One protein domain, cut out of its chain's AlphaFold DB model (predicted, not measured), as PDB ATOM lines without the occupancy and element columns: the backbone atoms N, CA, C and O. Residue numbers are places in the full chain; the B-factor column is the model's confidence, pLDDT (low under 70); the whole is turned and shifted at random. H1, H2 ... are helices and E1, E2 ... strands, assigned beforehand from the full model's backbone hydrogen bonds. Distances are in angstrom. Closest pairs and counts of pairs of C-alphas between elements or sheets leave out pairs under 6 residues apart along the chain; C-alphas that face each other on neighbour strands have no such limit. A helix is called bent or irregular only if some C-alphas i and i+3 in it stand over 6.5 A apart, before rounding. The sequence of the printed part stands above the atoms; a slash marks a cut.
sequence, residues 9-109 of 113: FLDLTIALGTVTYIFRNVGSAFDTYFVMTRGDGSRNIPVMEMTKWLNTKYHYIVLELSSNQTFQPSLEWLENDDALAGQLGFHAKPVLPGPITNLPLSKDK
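What this domain is: This is residues 9 to 109 of the 113 residues of the protein "5-methyltetrahydropteroyltriglutamate-homocysteine methyltransferase" of Bilophila wadsworthia (strain 3_1_6) (UniProt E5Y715). A short helix, H1, sits in the middle of a loosely joined model, with H2 on one side of it, H4 on the other, the small hairpin of E1 and E2 by its first residue, and H3 off towards the far end of the longest axis. Long loops join these scattered parts, and no helix touches another. The printed part has 101 residues, with four named helices and two named strands in the order H1, H2, E1, E2, H3, H4; the sheet, E1 - E2, is antiparallel. The class is mostly helix, though under half of the residues are in named elements. The whole is only just compact, close to loose, with a radius of gyration of the C-alphas of 15.0 A and spans of 44 by 34 by 29 A.

How they stand to each other: Start at the hairpin of E1, residues 50 to 52, and E2, residues 59 to 61, where N 51 and O 60 are within hydrogen-bond range at 2.9 A, as are N 60 and O 51 at 2.9 A. These antiparallel neighbours have directions 143 degrees apart. Look next at H1, residues 9 to 15: its closest C-alphas with E2 are those of Phe 9 and Ile 61, 5.9 A apart. H2, residues 29 to 38, is close to H1 but not clearly touching it; their closest C-alphas, of Leu 10 and Tyr 33, are 7.5 A apart, and they run opposite ways at a shallow tilt of 28 degrees. H3, residues 76 to 87, is near H1, with 6 pairs of C-alphas within 10 A, but apart from H2. H4, residues 99 to 105, is apart from H1, H2, H3, E1 and E2. Every O i to N i+4 pair is within hydrogen-bond range in H1, H2 and H3; in H4 it is 1 of 3, beside 2 of 4 O i to N i+3 pairs.

Where its parts are: Find C-alpha 50 at (-56.045, 33.052, 31.867), where E1 begins; it is 7.1 A long and E2 is 7.0 A. H1 runs 9.9 A from C-alpha 9 at (-48.550, 36.598, 26.181). H2 is 14.5 A long and H3 16.5 A. H4, 10.1 A long, ends at C-alpha 105 at (-54.679, 43.792, 29.398); it is neither bent nor irregular, but only just: C-alphas 101 and 104 are 6.5 A apart.

The domain as a whole: The two C-alphas farthest apart, of Asn 44 and Gly 89, are 44.9 A apart. The printed part has no cut. The links H1 to H2, H2 to E1, E2 to H3 and H3 to H4 are long; E1 to E2 is short. Look also at residues 64 to 65, paired in parallel with residues 107 to 108. The mean pLDDT of the printed part is 72.4, and 38 residues are under 70, among them residues 9 to 25 and 91 to 106.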
ATOM      1  N   PHE A   9     -48.676  35.511  25.206       62.03
ATOM      2  CA  PHE A   9     -48.550  36.598  26.181       62.03
ATOM      3  C   PHE A   9     -47.483  36.341  27.244       62.03
ATOM      4  O   PHE A   9     -47.011  37.282  27.884       62.03
ATOM      5  N   LEU A  10     -47.078  35.083  27.413       60.81
ATOM      6  CA  LEU A  10     -46.062  34.689  28.378       60.81
ATOM      7  C   LEU A  10     -44.657  35.065  27.923       60.81
ATOM      8  O   LEU A  10     -43.812  35.411  28.749       60.81
ATOM      9  N   ASP A  11     -44.433  35.051  26.611       62.75
ATOM     10  CA  ASP A  11     -43.158  35.430  26.010       62.75
ATOM     11  C   ASP A  11     -42.838  36.893  26.326       62.75
ATOM     12  O   ASP A  11     -41.685  37.236  26.567       62.75
ATOM     13  N   LEU A  12     -43.863  37.745  26.452       64.25
ATOM     14  CA  LEU A  12     -43.695  39.115  26.920       64.25
ATOM     15  C   LEU A  12     -43.429  39.199  28.430       64.25
ATOM     16  O   LEU A  12     -42.603  40.006  28.842       64.25
ATOM     17  N   THR A  13     -44.082  38.375  29.258       62.66
ATOM     18  CA  THR A  13     -43.789  38.295  30.705       62.66
ATOM     19  C   THR A  13     -42.310  37.993  30.937       62.66
ATOM     20  O   THR A  13     -41.656  38.612  31.776       62.66
ATOM     21  N   ILE A  14     -41.774  37.048  30.164       65.25
ATOM     22  CA  ILE A  14     -40.369  36.651  30.220       65.25
ATOM     23  C   ILE A  14     -39.490  37.736  29.600       65.25
ATOM     24  O   ILE A  14     -38.502  38.130  30.217       65.25
ATOM     25  N   ALA A  15     -39.881  38.287  28.449       64.38
ATOM     26  CA  ALA A  15     -39.121  39.329  27.769       64.38
ATOM     27  C   ALA A  15     -39.052  40.649  28.539       64.38
ATOM     28  O   ALA A  15     -38.106  41.397  28.341       64.38
ATOM     29  N   LEU A  16     -40.028  40.953  29.400       63.09
ATOM     30  CA  LEU A  16     -40.021  42.114  30.297       63.09
ATOM     31  C   LEU A  16     -39.431  41.788  31.681       63.09
ATOM     32  O   LEU A  16     -39.200  42.697  32.484       63.09
ATOM     33  N   GLY A  17     -39.196  40.507  31.976       61.81
ATOM     34  CA  GLY A  17     -38.734  40.045  33.283       61.81
ATOM     35  C   GLY A  17     -39.771  40.216  34.400       61.81
ATOM     36  O   GLY A  17     -39.407  40.248  35.576       61.81
ATOM     37  N   THR A  18     -41.063  40.309  34.073       63.78
ATOM     38  CA  THR A  18     -42.161  40.526  35.038       63.78
ATOM     39  C   THR A  18     -42.605  39.229  35.719       63.78
ATOM     40  O   THR A  18     -43.759  39.074  36.107       63.78
ATOM     41  N   VAL A  19     -41.700  38.259  35.856       68.00
ATOM     42  CA  VAL A  19     -41.980  36.990  36.529       68.00
ATOM     43  C   VAL A  19     -42.184  37.256  38.023       68.00
ATOM     44  O   VAL A  19     -41.256  37.691  38.722       68.00
ATOM     45  N   THR A  20     -43.401  36.991  38.508       67.12
ATOM     46  CA  THR A  20     -43.790  37.121  39.920       67.12
ATOM     47  C   THR A  20     -42.878  36.275  40.808       67.12
ATOM     48  O   THR A  20     -42.455  35.185  40.425       67.12
ATOM     49  N   TYR A  21     -42.588  36.749  42.024       68.00
ATOM     50  CA  TYR A  21     -41.650  36.102  42.950       68.00
ATOM     51  C   TYR A  21     -41.970  34.625  43.244       68.00
ATOM     52  O   TYR A  21     -41.047  33.842  43.435       68.00
ATOM     53  N   ILE A  22     -43.250  34.229  43.211       67.06
ATOM     54  CA  ILE A  22     -43.694  32.837  43.410       67.06
ATOM     55  C   ILE A  22     -43.192  31.877  42.319       67.06
ATOM     56  O   ILE A  22     -43.104  30.676  42.550       67.06
ATOM     57  N   PHE A  23     -42.853  32.412  41.143       68.81
ATOM     58  CA  PHE A  23     -42.298  31.677  40.009       68.81
ATOM     59  C   PHE A  23     -40.793  31.934  39.839       68.81
ATOM     60  O   PHE A  23     -40.174  31.439  38.901       68.81
ATOM     61  N   ARG A  24     -40.161  32.712  40.727       67.38
ATOM     62  CA  ARG A  24     -38.705  32.873  40.707       67.38
ATOM     63  C   ARG A  24     -38.079  31.640  41.362       67.38
ATOM     64  O   ARG A  24     -38.491  31.238  42.444       67.38
ATOM     65  N   ASN A  25     -37.075  31.051  40.710       67.81
ATOM     66  CA  ASN A  25     -36.340  29.851  41.149       67.81
ATOM     67  C   ASN A  25     -37.080  28.502  41.031       67.81
ATOM     68  O   ASN A  25     -36.726  27.555  41.735       67.81
ATOM     69  N   VAL A  26     -38.068  28.353  40.138       70.00
ATOM     70  CA  VAL A  26     -38.713  27.032  39.942       70.00
ATOM     71  C   VAL A  26     -37.852  26.063  39.115       70.00
ATOM     72  O   VAL A  26     -38.081  24.853  39.150       70.00
ATOM     73  N   GLY A  27     -36.804  26.556  38.459       75.19
ATOM     74  CA  GLY A  27     -35.867  25.752  37.683       75.19
ATOM     75  C   GLY A  27     -35.258  26.577  36.560       75.19
ATOM     76  O   GLY A  27     -34.939  27.752  36.751       75.19
ATOM     77  N   SER A  28     -35.122  25.969  35.385       77.56
ATOM     78  CA  SER A  28     -34.742  26.682  34.165       77.56
ATOM     79  C   SER A  28     -35.812  27.708  33.748       77.56
ATOM     80  O   SER A  28     -36.947  27.698  34.243       77.56
ATOM     81  N   ALA A  29     -35.478  28.586  32.797       70.50
ATOM     82  CA  ALA A  29     -36.454  29.502  32.195       70.50
ATOM     83  C   ALA A  29     -37.653  28.740  31.592       70.50
ATOM     84  O   ALA A  29     -38.794  29.184  31.693       70.50
ATOM     85  N   PHE A  30     -37.399  27.549  31.046       72.50
ATOM     86  CA  PHE A  30     -38.410  26.672  30.462       72.50
ATOM     87  C   PHE A  30     -39.300  25.994  31.517       72.50
ATOM     88  O   PHE A  30     -40.508  25.875  31.331       72.50
ATOM     89  N   ASP A  31     -38.743  25.609  32.666       75.75
ATOM     90  CA  ASP A  31     -39.551  25.082  33.776       75.75
ATOM     91  C   ASP A  31     -40.455  26.174  34.347       75.75
ATOM     92  O   ASP A  31     -41.642  25.960  34.582       75.75
ATOM     93  N   THR A  32     -39.901  27.376  34.506       76.19
ATOM     94  CA  THR A  32     -40.639  28.559  34.962       76.19
ATOM     95  C   THR A  32     -41.814  28.866  34.027       76.19
ATOM     96  O   THR A  32     -42.933  29.077  34.493       76.19
ATOM     97  N   TYR A  33     -41.592  28.776  32.712       73.31
ATOM     98  CA  TYR A  33     -42.627  28.891  31.684       73.31
ATOM     99  C   TYR A  33     -43.796  27.919  31.907       73.31
ATOM    100  O   TYR A  33     -44.970  28.304  31.917       73.31
ATOM    101  N   PHE A  34     -43.495  26.634  32.114       77.12
ATOM    102  CA  PHE A  34     -44.533  25.621  32.298       77.12
ATOM    103  C   PHE A  34     -45.250  25.731  33.635       77.12
ATOM    104  O   PHE A  34     -46.464  25.541  33.695       77.12
ATOM    105  N   VAL A  35     -44.534  26.081  34.697       82.81
ATOM    106  CA  VAL A  35     -45.144  26.271  36.013       82.81
ATOM    107  C   VAL A  35     -46.089  27.471  35.992       82.81
ATOM    108  O   VAL A  35     -47.167  27.403  36.568       82.81
ATOM    109  N   MET A  36     -45.765  28.536  35.261       76.38
ATOM    110  CA  MET A  36     -46.676  29.670  35.080       76.38
ATOM    111  C   MET A  36     -47.970  29.275  34.343       76.38
ATOM    112  O   MET A  36     -49.051  29.739  34.703       76.38
ATOM    113  N   THR A  37     -47.882  28.375  33.358       76.12
ATOM    114  CA  THR A  37     -49.036  27.946  32.535       76.12
ATOM    115  C   THR A  37     -49.880  26.831  33.153       76.12
ATOM    116  O   THR A  37     -51.059  26.713  32.823       76.12
ATOM    117  N   ARG A  38     -49.308  25.982  34.016       80.50
ATOM    118  CA  ARG A  38     -49.982  24.780  34.550       80.50
ATOM    119  C   ARG A  38     -49.930  24.642  36.070       80.50
ATOM    120  O   ARG A  38     -50.610  23.771  36.609       80.50
ATOM    121  N   GLY A  39     -49.181  25.504  36.752       81.25
ATOM    122  CA  GLY A  39     -48.911  25.402  38.185       81.25
ATOM    123  C   GLY A  39     -47.978  24.239  38.521       81.25
ATOM    124  O   GLY A  39     -47.595  23.442  37.664       81.25
ATOM    125  N   ASP A  40     -47.630  24.130  39.799       82.56
ATOM    126  CA  ASP A  40     -46.901  22.986  40.351       82.56
ATOM    127  C   ASP A  40     -47.532  22.582  41.686       82.56
ATOM    128  O   ASP A  40     -47.325  23.223  42.719       82.56
ATOM    129  N   GLY A  41     -48.298  21.489  41.667       79.50
ATOM    130  CA  GLY A  41     -48.960  20.958  42.859       79.50
ATOM    131  C   GLY A  41     -47.994  20.418  43.917       79.50
ATOM    132  O   GLY A  41     -48.333  20.423  45.096       79.50
ATOM    133  N   SER A  42     -46.780  20.003  43.535       82.25
ATOM    134  CA  SER A  42     -45.771  19.515  44.487       82.25
ATOM    135  C   SER A  42     -45.154  20.650  45.308       82.25
ATOM    136  O   SER A  42     -44.779  20.453  46.463       82.25
ATOM    137  N   ARG A  43     -45.100  21.854  44.724       79.44
ATOM    138  CA  ARG A  43     -44.575  23.077  45.349       79.44
ATOM    139  C   ARG A  43     -45.672  24.037  45.809       79.44
ATOM    140  O   ARG A  43     -45.361  25.123  46.285       79.44
ATOM    141  N   ASN A  44     -46.941  23.637  45.679       81.19
ATOM    142  CA  ASN A  44     -48.117  24.458  45.973       81.19
ATOM    143  C   ASN A  44     -48.116  25.811  45.227       81.19
ATOM    144  O   ASN A  44     -48.514  26.839  45.776       81.19
ATOM    145  N   ILE A  45     -47.636  25.815  43.980       81.31
ATOM    146  CA  ILE A  45     -47.575  27.006  43.129       81.31
ATOM    147  C   ILE A  45     -48.839  27.048  42.254       81.31
ATOM    148  O   ILE A  45     -49.072  26.102  41.491       81.31
ATOM    149  N   PRO A  46     -49.662  28.111  42.337       80.81
ATOM    150  CA  PRO A  46     -50.875  28.237  41.535       80.81
ATOM    151  C   PRO A  46     -50.566  28.540  40.063       80.81
ATOM    152  O   PRO A  46     -49.496  29.043  39.725       80.81
ATOM    153  N   VAL A  47     -51.537  28.266  39.190       82.19
ATOM    154  CA  VAL A  47     -51.486  28.665  37.775       82.19
ATOM    155  C   VAL A  47     -51.733  30.167  37.646       82.19
ATOM    156  O   VAL A  47     -52.528  30.722  38.409       82.19
ATOM    157  N   MET A  48     -51.101  30.823  36.670       79.06
ATOM    158  CA  MET A  48     -51.449  32.200  36.323       79.06
ATOM    159  C   MET A  48     -52.875  32.302  35.769       79.06
ATOM    160  O   MET A  48     -53.401  31.374  35.149       79.06
ATOM    161  N   GLU A  49     -53.512  33.454  35.978       79.75
ATOM    162  CA  GLU A  49     -54.847  33.701  35.441       79.75
ATOM    163  C   GLU A  49     -54.825  33.676  33.906       79.75
ATOM    164  O   GLU A  49     -53.975  34.302  33.273       79.75
ATOM    165  N   MET A  50     -55.795  32.987  33.304       80.44
ATOM    166  CA  MET A  50     -56.045  33.052  31.867       80.44
ATOM    167  C   MET A  50     -57.345  33.800  31.600       80.44
ATOM    168  O   MET A  50     -58.364  33.521  32.232       80.44
ATOM    169  N   THR A  51     -57.342  34.697  30.619       78.56
ATOM    170  CA  THR A  51     -58.553  35.405  30.194       78.56
ATOM    171  C   THR A  51     -58.753  35.335  28.687       78.56
ATOM    172  O   THR A  51     -57.851  34.989  27.922       78.56
ATOM    173  N   LYS A  52     -59.982  35.607  28.250       78.50
ATOM    174  CA  LYS A  52     -60.379  35.500  26.848       78.50
ATOM    175  C   LYS A  52     -59.782  36.656  26.045       78.50
ATOM    176  O   LYS A  52     -59.916  37.822  26.416       78.50
ATOM    177  N   TRP A  53     -59.163  36.337  24.913       75.81
ATOM    178  CA  TRP A  53     -58.674  37.336  23.973       75.81
ATOM    179  C   TRP A  53     -59.844  37.946  23.202       75.81
ATOM    180  O   TRP A  53     -60.372  37.350  22.253       75.81
ATOM    181  N   LEU A  54     -60.248  39.152  23.610       76.00
ATOM    182  CA  LEU A  54     -61.348  39.904  23.003       76.00
ATOM    183  C   LEU A  54     -62.604  39.017  22.849       76.00
ATOM    184  O   LEU A  54     -63.025  38.333  23.782       76.00
ATOM    185  N   ASN A  55     -63.204  39.002  21.655       73.44
ATOM    186  CA  ASN A  55     -64.357  38.160  21.343       73.44
ATOM    187  C   ASN A  55     -63.983  36.824  20.669       73.44
ATOM    188  O   ASN A  55     -64.835  36.140  20.105       73.44
ATOM    189  N   THR A  56     -62.710  36.431  20.700       74.38
ATOM    190  CA  THR A  56     -62.245  35.183  20.075       74.38
ATOM    191  C   THR A  56     -62.344  34.006  21.044       74.38
ATOM    192  O   THR A  56     -62.472  34.199  22.243       74.38
ATOM    193  N   LYS A  57     -62.261  32.757  20.569       81.12
ATOM    194  CA  LYS A  57     -62.182  31.582  21.465       81.12
ATOM    195  C   LYS A  57     -60.801  31.405  22.122       81.12
ATOM    196  O   LYS A  57     -60.621  30.460  22.888       81.12
ATOM    197  N   TYR A  58     -59.838  32.272  21.812       75.44
ATOM    198  CA  TYR A  58     -58.477  32.183  22.319       75.44
ATOM    199  C   TYR A  58     -58.393  32.694  23.758       75.44
ATOM    200  O   TYR A  58     -59.091  33.642  24.120       75.44
ATOM    201  N   HIS A  59     -57.556  32.058  24.573       77.69
ATOM    202  CA  HIS A  59     -57.275  32.477  25.943       77.69
ATOM    203  C   HIS A  59     -55.789  32.781  26.056       77.69
ATOM    204  O   HIS A  59     -54.972  32.050  25.503       77.69
ATOM    205  N   TYR A  60     -55.459  33.852  26.763       75.38
ATOM    206  CA  TYR A  60     -54.085  34.262  27.009       75.38
ATOM    207  C   TYR A  60     -53.832  34.355  28.510       75.38
ATOM    208  O   TYR A  60     -54.766  34.565  29.289       75.38
ATOM    209  N   ILE A  61     -52.571  34.192  28.906       78.31
ATOM    210  CA  ILE A  61     -52.146  34.392  30.291       78.31
ATOM    211  C   ILE A  61     -52.097  35.888  30.580       78.31
ATOM    212  O   ILE A  61     -51.458  36.654  29.859       78.31
ATOM    213  N   VAL A  62     -52.778  36.295  31.644       77.06
ATOM    214  CA  VAL A  62     -52.801  37.677  32.106       77.06
ATOM    215  C   VAL A  62     -51.446  38.019  32.712       77.06
ATOM    216  O   VAL A  62     -50.948  37.326  33.596       77.06
ATOM    217  N   LEU A  63     -50.862  39.119  32.244       71.56
ATOM    218  CA  LEU A  63     -49.662  39.699  32.831       71.56
ATOM    219  C   LEU A  63     -49.988  40.237  34.224       71.56
ATOM    220  O   LEU A  63     -50.862  41.093  34.371       71.56
ATOM    221  N   GLU A  64     -49.266  39.760  35.230       73.44
ATOM    222  CA  GLU A  64     -49.315  40.303  36.582       73.44
ATOM    223  C   GLU A  64     -48.216  41.360  36.720       73.44
ATOM    224  O   GLU A  64     -47.032  41.044  36.617       73.44
ATOM    225  N   LEU A  65     -48.598  42.619  36.928       73.00
ATOM    226  CA  LEU A  65     -47.663  43.719  37.162       73.00
ATOM    227  C   LEU A  65     -47.761  44.171  38.619       73.00
ATOM    228  O   LEU A  65     -48.850  44.227  39.174       73.00
ATOM    229  N   SER A  66     -46.633  44.522  39.232       71.69
ATOM    230  CA  SER A  66     -46.584  45.106  40.578       71.69
ATOM    231  C   SER A  66     -45.775  46.401  40.562       71.69
ATOM    232  O   SER A  66     -44.809  46.526  39.807       71.69
ATOM    233  N   SER A  67     -46.141  47.373  41.401       71.75
ATOM    234  CA  SER A  67     -45.450  48.669  41.502       71.75
ATOM    235  C   SER A  67     -43.993  48.552  41.967       71.75
ATOM    236  O   SER A  67     -43.167  49.377  41.585       71.75
ATOM    237  N   ASN A  68     -43.665  47.506  42.730       69.75
ATOM    238  CA  ASN A  68     -42.319  47.247  43.254       69.75
ATOM    239  C   ASN A  68     -41.508  46.262  42.392       69.75
ATOM    240  O   ASN A  68     -40.443  45.802  42.809       69.75
ATOM    241  N   GLN A  69     -41.994  45.895  41.201       71.50
ATOM    242  CA  GLN A  69     -41.295  44.931  40.355       71.50
ATOM    243  C   GLN A  69     -40.068  45.546  39.670       71.50
ATOM    244  O   GLN A  69     -40.081  46.685  39.205       71.50
ATOM    245  N   THR A  70     -38.999  44.760  39.559       69.62
ATOM    246  CA  THR A  70     -37.831  45.115  38.748       69.62
ATOM    247  C   THR A  70     -37.992  44.528  37.353       69.62
ATOM    248  O   THR A  70     -38.037  43.306  37.212       69.62
ATOM    249  N   PHE A  71     -38.039  45.390  36.341       71.31
ATOM    250  CA  PHE A  71     -38.017  44.979  34.940       71.31
ATOM    251  C   PHE A  71     -36.588  44.617  34.531       71.31
ATOM    252  O   PHE A  71     -35.656  45.388  34.763       71.31
ATOM    253  N   GLN A  72     -36.421  43.452  33.917       70.56
ATOM    254  CA  GLN A  72     -35.148  42.998  33.358       70.56
ATOM    255  C   GLN A  72     -35.420  42.483  31.951       70.56
ATOM    256  O   GLN A  72     -35.699  41.296  31.783       70.56
ATOM    257  N   PRO A  73     -35.433  43.376  30.950       69.69
ATOM    258  CA  PRO A  73     -35.803  42.964  29.617       69.69
ATOM    259  C   PRO A  73     -34.718  42.079  28.998       69.69
ATOM    260  O   PRO A  73     -33.548  42.456  28.985       69.69
ATOM    261  N   SER A  74     -35.114  40.922  28.469       71.00
ATOM    262  CA  SER A  74     -34.240  40.024  27.709       71.00
ATOM    263  C   SER A  74     -34.959  39.536  26.456       71.00
ATOM    264  O   SER A  74     -36.061  38.994  26.528       71.00
ATOM    265  N   LEU A  75     -34.331  39.731  25.298       70.88
ATOM    266  CA  LEU A  75     -34.827  39.277  23.994       70.88
ATOM    267  C   LEU A  75     -34.016  38.098  23.448       70.88
ATOM    268  O   LEU A  75     -34.122  37.770  22.273       70.88
ATOM    269  N   GLU A  76     -33.237  37.437  24.304       74.06
ATOM    270  CA  GLU A  76     -32.304  36.375  23.918       74.06
ATOM    271  C   GLU A  76     -32.994  35.232  23.151       74.06
ATOM    272  O   GLU A  76     -32.430  34.667  22.218       74.06
ATOM    273  N   TRP A  77     -34.251  34.916  23.480       71.75
ATOM    274  CA  TRP A  77     -35.042  33.925  22.740       71.75
ATOM    275  C   TRP A  77     -35.326  34.359  21.293       71.75
ATOM    276  O   TRP A  77     -35.197  33.557  20.374       71.75
ATOM    277  N   LEU A  78     -35.651  35.636  21.085       71.75
ATOM    278  CA  LEU A  78     -35.973  36.192  19.775       71.75
ATOM    279  C   LEU A  78     -34.720  36.333  18.908       71.75
ATOM    280  O   LEU A  78     -34.771  36.092  17.707       71.75
ATOM    281  N   GLU A  79     -33.594  36.699  19.522       76.56
ATOM    282  CA  GLU A  79     -32.291  36.754  18.854       76.56
ATOM    283  C   GLU A  79     -31.841  35.362  18.395       76.56
ATOM    284  O   GLU A  79     -31.361  35.205  17.271       76.56
ATOM    285  N   ASN A  80     -32.051  34.338  19.228       78.81
ATOM    286  CA  ASN A  80     -31.765  32.949  18.867       78.81
ATOM    287  C   ASN A  80     -32.662  32.450  17.722       78.81
ATOM    288  O   ASN A  80     -32.166  31.801  16.797       78.81
ATOM    289  N   ASP A  81     -33.954  32.784  17.746       74.88
ATOM    290  CA  ASP A  81     -34.894  32.431  16.678       74.88
ATOM    291  C   ASP A  81     -34.553  33.130  15.352       74.88
ATOM    292  O   ASP A  81     -34.556  32.487  14.300       74.88
ATOM    293  N   ASP A  82     -34.202  34.419  15.384       77.62
ATOM    294  CA  ASP A  82     -33.777  35.168  14.193       77.62
ATOM    295  C   ASP A  82     -32.473  34.607  13.608       77.62
ATOM    296  O   ASP A  82     -32.362  34.395  12.396       77.62
ATOM    297  N   ALA A  83     -31.509  34.258  14.467       80.44
ATOM    298  CA  ALA A  83     -30.268  33.617  14.047       80.44
ATOM    299  C   ALA A  83     -30.524  32.255  13.375       80.44
ATOM    300  O   ALA A  83     -29.912  31.945  12.349       80.44
ATOM    301  N   LEU A  84     -31.453  31.456  13.910       78.50
ATOM    302  CA  LEU A  84     -31.851  30.174  13.325       78.50
ATOM    303  C   LEU A  84     -32.588  30.361  11.990       78.50
ATOM    304  O   LEU A  84     -32.327  29.628  11.034       78.50
ATOM    305  N   ALA A  85     -33.452  31.374  11.884       76.19
ATOM    306  CA  ALA A  85     -34.106  31.748  10.630       76.19
ATOM    307  C   ALA A  85     -33.082  32.105   9.547       76.19
ATOM    308  O   ALA A  85     -33.154  31.591   8.427       76.19
ATOM    309  N   GLY A  86     -32.099  32.935   9.910       77.62
ATOM    310  CA  GLY A  86     -31.021  33.366   9.028       77.62
ATOM    311  C   GLY A  86     -30.158  32.200   8.548       77.62
ATOM    312  O   GLY A  86     -29.847  32.122   7.360       77.62
ATOM    313  N   GLN A  87     -29.841  31.241   9.426       81.81
ATOM    314  CA  GLN A  87     -29.125  30.013   9.046       81.81
ATOM    315  C   GLN A  87     -29.907  29.153   8.045       81.81
ATOM    316  O   GLN A  87     -29.309  28.505   7.188       81.81
ATOM    317  N   LEU A  88     -31.239  29.167   8.122       82.31
ATOM    318  CA  LEU A  88     -32.127  28.463   7.197       82.31
ATOM    319  C   LEU A  88     -32.435  29.267   5.918       82.31
ATOM    320  O   LEU A  88     -33.170  28.785   5.057       82.31
ATOM    321  N   GLY A  89     -31.872  30.473   5.771       81.62
ATOM    322  CA  GLY A  89     -32.071  31.343   4.609       81.62
ATOM    323  C   GLY A  89     -33.404  32.097   4.602       81.62
ATOM    324  O   GLY A  89     -33.799  32.631   3.564       81.62
ATOM    325  N   PHE A  90     -34.108  32.150   5.734       75.44
ATOM    326  CA  PHE A  90     -35.359  32.886   5.883       75.44
ATOM    327  C   PHE A  90     -35.128  34.227   6.583       75.44
ATOM    328  O   PHE A  90     -34.443  34.309   7.596       75.44
ATOM    329  N   HIS A  91     -35.771  35.280   6.078       69.62
ATOM    330  CA  HIS A  91     -35.845  36.564   6.770       69.62
ATOM    331  C   HIS A  91     -37.090  36.600   7.655       69.62
ATOM    332  O   HIS A  91     -38.216  36.776   7.181       69.62
ATOM    333  N   ALA A  92     -36.876  36.403   8.949       66.50
ATOM    334  CA  ALA A  92     -37.900  36.485   9.970       66.50
ATOM    335  C   ALA A  92     -38.324  37.942  10.209       66.50
ATOM    336  O   ALA A  92     -37.493  38.831  10.360       66.50
ATOM    337  N   LYS A  93     -39.634  38.205  10.273       69.62
ATOM    338  CA  LYS A  93     -40.158  39.465  10.811       69.62
ATOM    339  C   LYS A  93     -40.673  39.196  12.225       69.62
ATOM    340  O   LYS A  93     -41.745  38.596  12.314       69.62
ATOM    341  N   PRO A  94     -39.962  39.607  13.291       64.12
ATOM    342  CA  PRO A  94     -40.420  39.388  14.654       64.12
ATOM    343  C   PRO A  94     -41.720  40.156  14.904       64.12
ATOM    344  O   PRO A  94     -41.829  41.348  14.599       64.12
ATOM    345  N   VAL A  95     -42.714  39.463  15.451       65.31
ATOM    346  CA  VAL A  95     -43.978  40.054  15.894       65.31
ATOM    347  C   VAL A  95     -43.987  40.042  17.414       65.31
ATOM    348  O   VAL A  95     -44.013  38.981  18.025       65.31
ATOM    349  N   LEU A  96     -43.954  41.228  18.020       64.94
ATOM    350  CA  LEU A  96     -44.092  41.408  19.463       64.94
ATOM    351  C   LEU A  96     -45.322  42.280  19.738       64.94
ATOM    352  O   LEU A  96     -45.475  43.326  19.093       64.94
ATOM    353  N   PRO A  97     -46.200  41.904  20.684       66.69
ATOM    354  CA  PRO A  97     -47.299  42.768  21.075       66.69
ATOM    355  C   PRO A  97     -46.745  44.035  21.742       66.69
ATOM    356  O   PRO A  97     -45.919  43.971  22.652       66.69
ATOM    357  N   GLY A  98     -47.192  45.203  21.276       61.47
ATOM    358  CA  GLY A  98     -46.677  46.489  21.744       61.47
ATOM    359  C   GLY A  98     -47.002  46.756  23.225       61.47
ATOM    360  O   GLY A  98     -48.102  46.439  23.678       61.47
ATOM    361  N   PRO A  99     -46.103  47.412  23.984       61.66
ATOM    362  CA  PRO A  99     -46.256  47.603  25.433       61.66
ATOM    363  C   PRO A  99     -47.526  48.381  25.818       61.66
ATOM    364  O   PRO A  99     -48.150  48.090  26.835       61.66
ATOM    365  N   ILE A 100     -47.962  49.318  24.969       63.50
ATOM    366  CA  ILE A 100     -49.180  50.121  25.174       63.50
ATOM    367  C   ILE A 100     -50.450  49.265  25.055       63.50
ATOM    368  O   ILE A 100     -51.434  49.531  25.737       63.50
ATOM    369  N   THR A 101     -50.432  48.220  24.224       61.88
ATOM    370  CA  THR A 101     -51.558  47.286  24.079       61.88
ATOM    371  C   THR A 101     -51.653  46.333  25.269       61.88
ATOM    372  O   THR A 101     -52.751  45.930  25.636       61.88
ATOM    373  N   ASN A 102     -50.525  46.014  25.908       63.28
ATOM    374  CA  ASN A 102     -50.473  45.026  26.987       63.28
ATOM    375  C   ASN A 102     -50.792  45.604  28.365       63.28
ATOM    376  O   ASN A 102     -51.405  44.919  29.172       63.28
ATOM    377  N   LEU A 103     -50.440  46.865  28.626       66.38
ATOM    378  CA  LEU A 103     -50.774  47.550  29.880       66.38
ATOM    379  C   LEU A 103     -52.269  47.456  30.261       66.38
ATOM    380  O   LEU A 103     -52.554  47.007  31.369       66.38
ATOM    381  N   PRO A 104     -53.242  47.781  29.387       65.69
ATOM    382  CA  PRO A 104     -54.663  47.652  29.726       65.69
ATOM    383  C   PRO A 104     -55.157  46.197  29.818       65.69
ATOM    384  O   PRO A 104     -56.260  45.965  30.305       65.69
ATOM    385  N   LEU A 105     -54.375  45.228  29.334       67.50
ATOM    386  CA  LEU A 105     -54.679  43.792  29.398       67.50
ATOM    387  C   LEU A 105     -54.002  43.095  30.586       67.50
ATOM    388  O   LEU A 105     -54.299  41.939  30.885       67.50
ATOM    389  N   SER A 106     -53.090  43.795  31.258       69.31
ATOM    390  CA  SER A 106     -52.433  43.349  32.479       69.31
ATOM    391  C   SER A 106     -53.278  43.668  33.710       69.31
ATOM    392  O   SER A 106     -54.113  44.576  33.694       69.31
ATOM    393  N   LYS A 107     -53.056  42.923  34.792       70.75
ATOM    394  CA  LYS A 107     -53.652  43.203  36.098       70.75
ATOM    395  C   LYS A 107     -52.582  43.628  37.086       70.75
ATOM    396  O   LYS A 107     -51.483  43.075  37.105       70.75
ATOM    397  N   ASP A 108     -52.947  44.588  37.927       68.69
ATOM    398  CA  ASP A 108     -52.153  44.940  39.095       68.69
ATOM    399  C   ASP A 108     -52.271  43.813  40.127       68.69
ATOM    400  O   ASP A 108     -53.372  43.455  40.558       68.69
ATOM    401  N   LYS A 109     -51.130  43.237  40.500       63.97
ATOM    402  CA  LYS A 109     -51.014  42.346  41.645       63.97
ATOM    403  C   LYS A 109     -50.526  43.191  42.813       63.97
ATOM    404  O   LYS A 109     -49.341  43.221  43.150       63.97
TER     405      LYS A 109